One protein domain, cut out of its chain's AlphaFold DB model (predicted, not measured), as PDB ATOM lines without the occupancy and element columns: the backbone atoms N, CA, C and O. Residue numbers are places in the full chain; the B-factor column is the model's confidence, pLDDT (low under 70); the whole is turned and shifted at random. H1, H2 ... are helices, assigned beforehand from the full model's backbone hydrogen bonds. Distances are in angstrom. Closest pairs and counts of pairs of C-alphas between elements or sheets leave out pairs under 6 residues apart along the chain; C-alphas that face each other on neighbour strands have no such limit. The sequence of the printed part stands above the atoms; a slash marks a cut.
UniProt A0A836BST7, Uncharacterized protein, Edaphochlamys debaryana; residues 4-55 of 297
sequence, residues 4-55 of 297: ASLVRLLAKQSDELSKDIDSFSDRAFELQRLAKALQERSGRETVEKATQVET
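What this domain is: This is residues 4 to 55 of the 297 residues of an uncharacterized protein of Edaphochlamys debaryana (UniProt A0A836BST7). What shape does the printed part make? It is a lopsided helical hairpin: one very long helix, H1, makes nearly the whole length, and a short helix, H2, folds back from its far end at a shallow slant. Residues 4 to 34 of H1 stand free and stick out as a long arm. What is it made of, and how large is it? The printed part has 52 residues with two named helices, H1 then H2, and no named strand; its class is all helix. It is extended, with a radius of gyration of the C-alphas of 18.1 A, and spans 57 by 20 by 6 A.

How they stand to each other: Where does H1, residues 4 to 42, meet H2, residues 44 to 55? They touch, with 4 pairs of C-alphas within 8 A, through residues 35 to 39 of H1 and residues 46 to 47 of H2 alone. The closest C-alphas are those of Gln 39 and Val 47, 5.7 A apart. How do they run? They form a helical hairpin and run opposite ways at a shallow tilt of 34.7 degrees, only just short of steep. Are the helix backbones complete? In H1 every O i to N i+4 pair is within hydrogen-bond range, and in H2 6 of 8 are.

Where its parts are: Where does H1 begin and end? It begins at C-alpha 4 at (168.774, 167.581, 305.367) and ends at C-alpha 42 at (155.923, 114.540, 290.999), 56.4 A from first to last C-alpha. Where is H2? It measures 17.2 A from C-alpha 44 to C-alpha 55, the latter at (150.296, 133.169, 284.437).

The domain as a whole: How far does it reach? The two C-alphas farthest apart are those of Ala 4 and Gly 43, at 56.9 A. Is there a cut or a long link? The printed part has no cut, and the link from H1 to H2 is tight, with 1 residue between them. Where is confidence low? Residues 44 to 55 are under 70, and the mean pLDDT of the printed part is 77.4.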
ATOM      1  N   ALA A   4     168.041 168.609 304.638       80.62
ATOM      2  CA  ALA A   4     168.774 167.581 305.367       80.62
ATOM      3  C   ALA A   4     167.873 166.482 305.966       80.62
ATOM      4  O   ALA A   4     168.299 165.332 306.057       80.62
ATOM      5  N   SER A   5     166.635 166.794 306.371       83.38
ATOM      6  CA  SER A   5     165.710 165.784 306.909       83.38
ATOM      7  C   SER A   5     165.098 164.916 305.809       83.38
ATOM      8  O   SER A   5     164.888 163.729 306.033       83.38
ATOM      9  N   LEU A   6     164.872 165.476 304.614       82.50
ATOM     10  CA  LEU A   6     164.398 164.718 303.448       82.50
ATOM     11  C   LEU A   6     165.463 163.745 302.929       82.50
ATOM     12  O   LEU A   6     165.147 162.593 302.654       82.50
ATOM     13  N   VAL A   7     166.729 164.173 302.872       86.75
ATOM     14  CA  VAL A   7     167.841 163.302 302.450       86.75
ATOM     15  C   VAL A   7     168.015 162.116 303.403       86.75
ATOM     16  O   VAL A   7     168.192 160.989 302.950       86.75
ATOM     17  N   ARG A   8     167.892 162.329 304.721       88.38
ATOM     18  CA  ARG A   8     167.934 161.225 305.701       88.38
ATOM     19  C   ARG A   8     166.748 160.270 305.566       88.38
ATOM     20  O   ARG A   8     166.925 159.070 305.745       88.38
ATOM     21  N   LEU A   9     165.557 160.789 305.262       91.00
ATOM     22  CA  LEU A   9     164.366 159.963 305.058       91.00
ATOM     23  C   LEU A   9     164.498 159.098 303.797       91.00
ATOM     24  O   LEU A   9     164.218 157.906 303.858       91.00
ATOM     25  N   LEU A  10     164.986 159.673 302.695       87.06
ATOM     26  CA  LEU A  10     165.250 158.944 301.452       87.06
ATOM     27  C   LEU A  10     166.326 157.871 301.626       87.06
ATOM     28  O   LEU A  10     166.153 156.760 301.137       87.06
ATOM     29  N   ALA A  11     167.404 158.169 302.358       89.81
ATOM     30  CA  ALA A  11     168.429 157.175 302.672       89.81
ATOM     31  C   ALA A  11     167.840 156.001 303.471       89.81
ATOM     32  O   ALA A  11     168.040 154.846 303.110       89.81
ATOM     33  N   LYS A  12     167.019 156.294 304.489       92.38
ATOM     34  CA  LYS A  12     166.343 155.262 305.283       92.38
ATOM     35  C   LYS A  12     165.390 154.408 304.437       92.38
ATOM     36  O   LYS A  12     165.399 153.190 304.568       92.38
ATOM     37  N   GLN A  13     164.603 155.030 303.558       90.38
ATOM     38  CA  GLN A  13     163.714 154.307 302.645       90.38
ATOM     39  C   GLN A  13     164.490 153.455 301.638       90.38
ATOM     40  O   GLN A  13     164.067 152.345 301.342       90.38
ATOM     41  N   SER A  14     165.630 153.935 301.137       91.25
ATOM     42  CA  SER A  14     166.501 153.162 300.244       91.25
ATOM     43  C   SER A  14     167.081 151.929 300.942       91.25
ATOM     44  O   SER A  14     167.133 150.853 300.344       91.25
ATOM     45  N   ASP A  15     167.489 152.064 302.206       91.44
ATOM     46  CA  ASP A  15     168.012 150.952 303.004       91.44
ATOM     47  C   ASP A  15     166.927 149.911 303.315       91.44
ATOM     48  O   ASP A  15     167.182 148.709 303.255       91.44
ATOM     49  N   GLU A  16     165.707 150.358 303.631       89.88
ATOM     50  CA  GLU A  16     164.546 149.478 303.820       89.88
ATOM     51  C   GLU A  16     164.199 148.736 302.522       89.88
ATOM     52  O   GLU A  16     164.075 147.514 302.537       89.88
ATOM     53  N   LEU A  17     164.165 149.438 301.384       88.56
ATOM     54  CA  LEU A  17     163.890 148.822 300.085       88.56
ATOM     55  C   LEU A  17     164.954 147.786 299.696       88.56
ATOM     56  O   LEU A  17     164.629 146.761 299.108       88.56
ATOM     57  N   SER A  18     166.220 148.050 300.026       90.31
ATOM     58  CA  SER A  18     167.326 147.129 299.737       90.31
ATOM     59  C   SER A  18     167.190 145.838 300.547       90.31
ATOM     60  O   SER A  18     167.297 144.751 299.989       90.31
ATOM     61  N   LYS A  19     166.839 145.945 301.836       90.12
ATOM     62  CA  LYS A  19     166.552 144.779 302.690       90.12
ATOM     63  C   LYS A  19     165.352 143.978 302.197       90.12
ATOM     64  O   LYS A  19     165.379 142.748 302.239       90.12
ATOM     65  N   ASP A  20     164.314 144.661 301.725       87.19
ATOM     66  CA  ASP A  20     163.146 143.996 301.155       87.19
ATOM     67  C   ASP A  20     163.515 143.250 299.868       87.19
ATOM     68  O   ASP A  20     163.100 142.106 299.693       87.19
ATOM     69  N   ILE A  21     164.335 143.842 298.992       88.44
ATOM     70  CA  ILE A  21     164.829 143.193 297.766       88.44
ATOM     71  C   ILE A  21     165.655 141.943 298.090       88.44
ATOM     72  O   ILE A  21     165.462 140.909 297.445       88.44
ATOM     73  N   ASP A  22     166.525 142.008 299.096       86.06
ATOM     74  CA  ASP A  22     167.311 140.852 299.535       86.06
ATOM     75  C   ASP A  22     166.390 139.746 300.081       86.06
ATOM     76  O   ASP A  22     166.470 138.597 299.647       86.06
ATOM     77  N   SER A  23     165.408 140.096 300.923       88.44
ATOM     78  CA  SER A  23     164.419 139.138 301.441       88.44
ATOM     79  C   SER A  23     163.540 138.525 300.341       88.44
ATOM     80  O   SER A  23     163.208 137.337 300.390       88.44
ATOM     81  N   PHE A  24     163.161 139.309 299.328       83.38
ATOM     82  CA  PHE A  24     162.442 138.809 298.157       83.38
ATOM     83  C   PHE A  24     163.300 137.855 297.331       83.38
ATOM     84  O   PHE A  24     162.785 136.844 296.852       83.38
ATOM     85  N   SER A  25     164.591 138.152 297.186       84.44
ATOM     86  CA  SER A  25     165.541 137.295 296.479       84.44
ATOM     87  C   SER A  25     165.685 135.953 297.195       84.44
ATOM     88  O   SER A  25     165.540 134.912 296.556       84.44
ATOM     89  N   ASP A  26     165.839 135.957 298.521       85.75
ATOM     90  CA  ASP A  26     165.905 134.736 299.333       85.75
ATOM     91  C   ASP A  26     164.635 133.883 299.195       85.75
ATOM     92  O   ASP A  26     164.711 132.677 298.947       85.75
ATOM     93  N   ARG A  27     163.449 134.505 299.259       78.75
ATOM     94  CA  ARG A  27     162.171 133.800 299.045       78.75
ATOM     95  C   ARG A  27     162.045 133.241 297.632       78.75
ATOM     96  O   ARG A  27     161.527 132.140 297.461       78.75
ATOM     97  N   ALA A  28     162.510 133.969 296.619       73.56
ATOM     98  CA  ALA A  28     162.512 133.487 295.242       73.56
ATOM     99  C   ALA A  28     163.435 132.268 295.078       73.56
ATOM    100  O   ALA A  28     163.052 131.296 294.422       73.56
ATOM    101  N   PHE A  29     164.602 132.271 295.730       83.62
ATOM    102  CA  PHE A  29     165.498 131.115 295.763       83.62
ATOM    103  C   PHE A  29     164.881 129.918 296.496       83.62
ATOM    104  O   PHE A  29     164.981 128.790 296.003       83.62
ATOM    105  N   GLU A  30     164.204 130.129 297.629       83.06
ATOM    106  CA  GLU A  30     163.490 129.051 298.325       83.06
ATOM    107  C   GLU A  30     162.355 128.472 297.481       83.06
ATOM    108  O   GLU A  30     162.240 127.251 297.363       83.06
ATOM    109  N   LEU A  31     161.560 129.321 296.826       78.31
ATOM    110  CA  LEU A  31     160.503 128.881 295.916       78.31
ATOM    111  C   LEU A  31     161.069 128.085 294.741       78.31
ATOM    112  O   LEU A  31     160.539 127.026 294.411       78.31
ATOM    113  N   GLN A  32     162.179 128.527 294.147       81.25
ATOM    114  CA  GLN A  32     162.845 127.792 293.072       81.25
ATOM    115  C   GLN A  32     163.379 126.437 293.556       81.25
ATOM    116  O   GLN A  32     163.268 125.429 292.853       81.25
ATOM    117  N   ARG A  33     163.923 126.386 294.775       86.25
ATOM    118  CA  ARG A  33     164.374 125.143 295.410       86.25
ATOM    119  C   ARG A  33     163.207 124.184 295.667       86.25
ATOM    120  O   ARG A  33     163.337 122.996 295.371       86.25
ATOM    121  N   LEU A  34     162.078 124.674 296.180       82.81
ATOM    122  CA  LEU A  34     160.869 123.876 296.410       82.81
ATOM    123  C   LEU A  34     160.249 123.390 295.096       82.81
ATOM    124  O   LEU A  34     159.890 122.219 294.994       82.81
ATOM    125  N   ALA A  35     160.197 124.245 294.072       74.62
ATOM    126  CA  ALA A  35     159.732 123.879 292.738       74.62
ATOM    127  C   ALA A  35     160.586 122.754 292.138       74.62
ATOM    128  O   ALA A  35     160.042 121.781 291.619       74.62
ATOM    129  N   LYS A  36     161.916 122.825 292.286       82.56
ATOM    130  CA  LYS A  36     162.829 121.761 291.848       82.56
ATOM    131  C   LYS A  36     162.607 120.452 292.619       82.56
ATOM    132  O   LYS A  36     162.519 119.392 292.007       82.56
ATOM    133  N   ALA A  37     162.442 120.520 293.941       80.38
ATOM    134  CA  ALA A  37     162.157 119.342 294.766       80.38
ATOM    135  C   ALA A  37     160.802 118.689 294.419       80.38
ATOM    136  O   ALA A  37     160.673 117.464 294.423       80.38
ATOM    137  N   LEU A  38     159.790 119.495 294.086       76.75
ATOM    138  CA  LEU A  38     158.491 119.013 293.611       76.75
ATOM    139  C   LEU A  38     158.576 118.423 292.200       76.75
ATOM    140  O   LEU A  38     157.929 117.411 291.933       76.75
ATOM    141  N   GLN A  39     159.396 119.004 291.324       81.19
ATOM    142  CA  GLN A  39     159.624 118.524 289.960       81.19
ATOM    143  C   GLN A  39     160.285 117.141 289.966       81.19
ATOM    144  O   GLN A  39     159.902 116.266 289.190       81.19
ATOM    145  N   GLU A  40     161.237 116.930 290.875       82.19
ATOM    146  CA  GLU A  40     161.898 115.641 291.090       82.19
ATOM    147  C   GLU A  40     160.944 114.584 291.677       82.19
ATOM    148  O   GLU A  40     161.042 113.413 291.322       82.19
ATOM    149  N   ARG A  41     159.991 114.980 292.537       77.31
ATOM    150  CA  ARG A  41     159.042 114.055 293.192       77.31
ATOM    151  C   ARG A  41     157.801 113.707 292.372       77.31
ATOM    152  O   ARG A  41     157.313 112.588 292.475       77.31
ATOM    153  N   SER A  42     157.248 114.664 291.632       75.44
ATOM    154  CA  SER A  42     155.923 114.540 290.999       75.44
ATOM    155  C   SER A  42     155.960 114.534 289.468       75.44
ATOM    156  O   SER A  42     154.924 114.357 288.834       75.44
ATOM    157  N   GLY A  43     157.153 114.658 288.878       73.56
ATOM    158  CA  GLY A  43     157.340 114.771 287.438       73.56
ATOM    159  C   GLY A  43     157.286 116.223 286.954       73.56
ATOM    160  O   GLY A  43     156.746 117.121 287.594       73.56
ATOM    161  N   ARG A  44     157.892 116.469 285.790       63.62
ATOM    162  CA  ARG A  44     158.049 117.813 285.208       63.62
ATOM    163  C   ARG A  44     156.730 118.448 284.766       63.62
ATOM    164  O   ARG A  44     156.568 119.659 284.876       63.62
ATOM    165  N   GLU A  45     155.772 117.622 284.354       58.12
ATOM    166  CA  GLU A  45     154.477 118.061 283.830       58.12
ATOM    167  C   GLU A  45     153.554 118.701 284.875       58.12
ATOM    168  O   GLU A  45     152.807 119.619 284.549       58.12
ATOM    169  N   THR A  46     153.564 118.231 286.123       60.19
ATOM    170  CA  THR A  46     152.679 118.739 287.187       60.19
ATOM    171  C   THR A  46     153.147 120.088 287.722       60.19
ATOM    172  O   THR A  46     152.323 120.962 287.986       60.19
ATOM    173  N   VAL A  47     154.463 120.294 287.827       57.31
ATOM    174  CA  VAL A  47     155.052 121.557 288.300       57.31
ATOM    175  C   VAL A  47     154.990 122.647 287.232       57.31
ATOM    176  O   VAL A  47     154.649 123.785 287.556       57.31
ATOM    177  N   GLU A  48     155.237 122.315 285.960       57.81
ATOM    178  CA  GLU A  48     155.055 123.264 284.850       57.81
ATOM    179  C   GLU A  48     153.583 123.685 284.714       57.81
ATOM    180  O   GLU A  48     153.313 124.872 284.559       57.81
ATOM    181  N   LYS A  49     152.618 122.767 284.900       56.41
ATOM    182  CA  LYS A  49     151.185 123.115 284.944       56.41
ATOM    183  C   LYS A  49     150.840 124.021 286.133       56.41
ATOM    184  O   LYS A  49     150.148 125.010 285.939       56.41
ATOM    185  N   ALA A  50     151.347 123.756 287.339       54.75
ATOM    186  CA  ALA A  50     151.074 124.598 288.512       54.75
ATOM    187  C   ALA A  50     151.676 126.015 288.392       54.75
ATOM    188  O   ALA A  50     151.025 126.997 288.736       54.75
ATOM    189  N   THR A  51     152.892 126.130 287.850       54.22
ATOM    190  CA  THR A  51     153.565 127.424 287.614       54.22
ATOM    191  C   THR A  51     153.003 128.184 286.409       54.22
ATOM    192  O   THR A  51     152.976 129.415 286.415       54.22
ATOM    193  N   GLN A  52     152.487 127.485 285.394       49.75
ATOM    194  CA  GLN A  52     151.738 128.115 284.306       49.75
ATOM    195  C   GLN A  52     150.362 128.605 284.747       49.75
ATOM    196  O   GLN A  52     149.928 129.646 284.257       49.75
ATOM    197  N   VAL A  53     149.672 127.924 285.664       49.97
ATOM    198  CA  VAL A  53     148.310 128.315 286.068       49.97
ATOM    199  C   VAL A  53     148.269 129.721 286.687       49.97
ATOM    200  O   VAL A  53     147.315 130.447 286.425       49.97
ATOM    201  N   GLU A  54     149.323 130.195 287.363       47.50
ATOM    202  CA  GLU A  54     149.372 131.589 287.855       47.50
ATOM    203  C   GLU A  54     149.610 132.645 286.759       47.50
ATOM    204  O   GLU A  54     149.317 133.822 286.956       47.50
ATOM    205  N   THR A  55     150.092 132.251 285.577       46.84
ATOM    206  CA  THR A  55     150.296 133.169 284.437       46.84
ATOM    207  C   THR A  55     149.265 133.002 283.322       46.84
ATOM    208  O   THR A  55     149.158 133.865 282.453       46.84
TER     209      THR A  55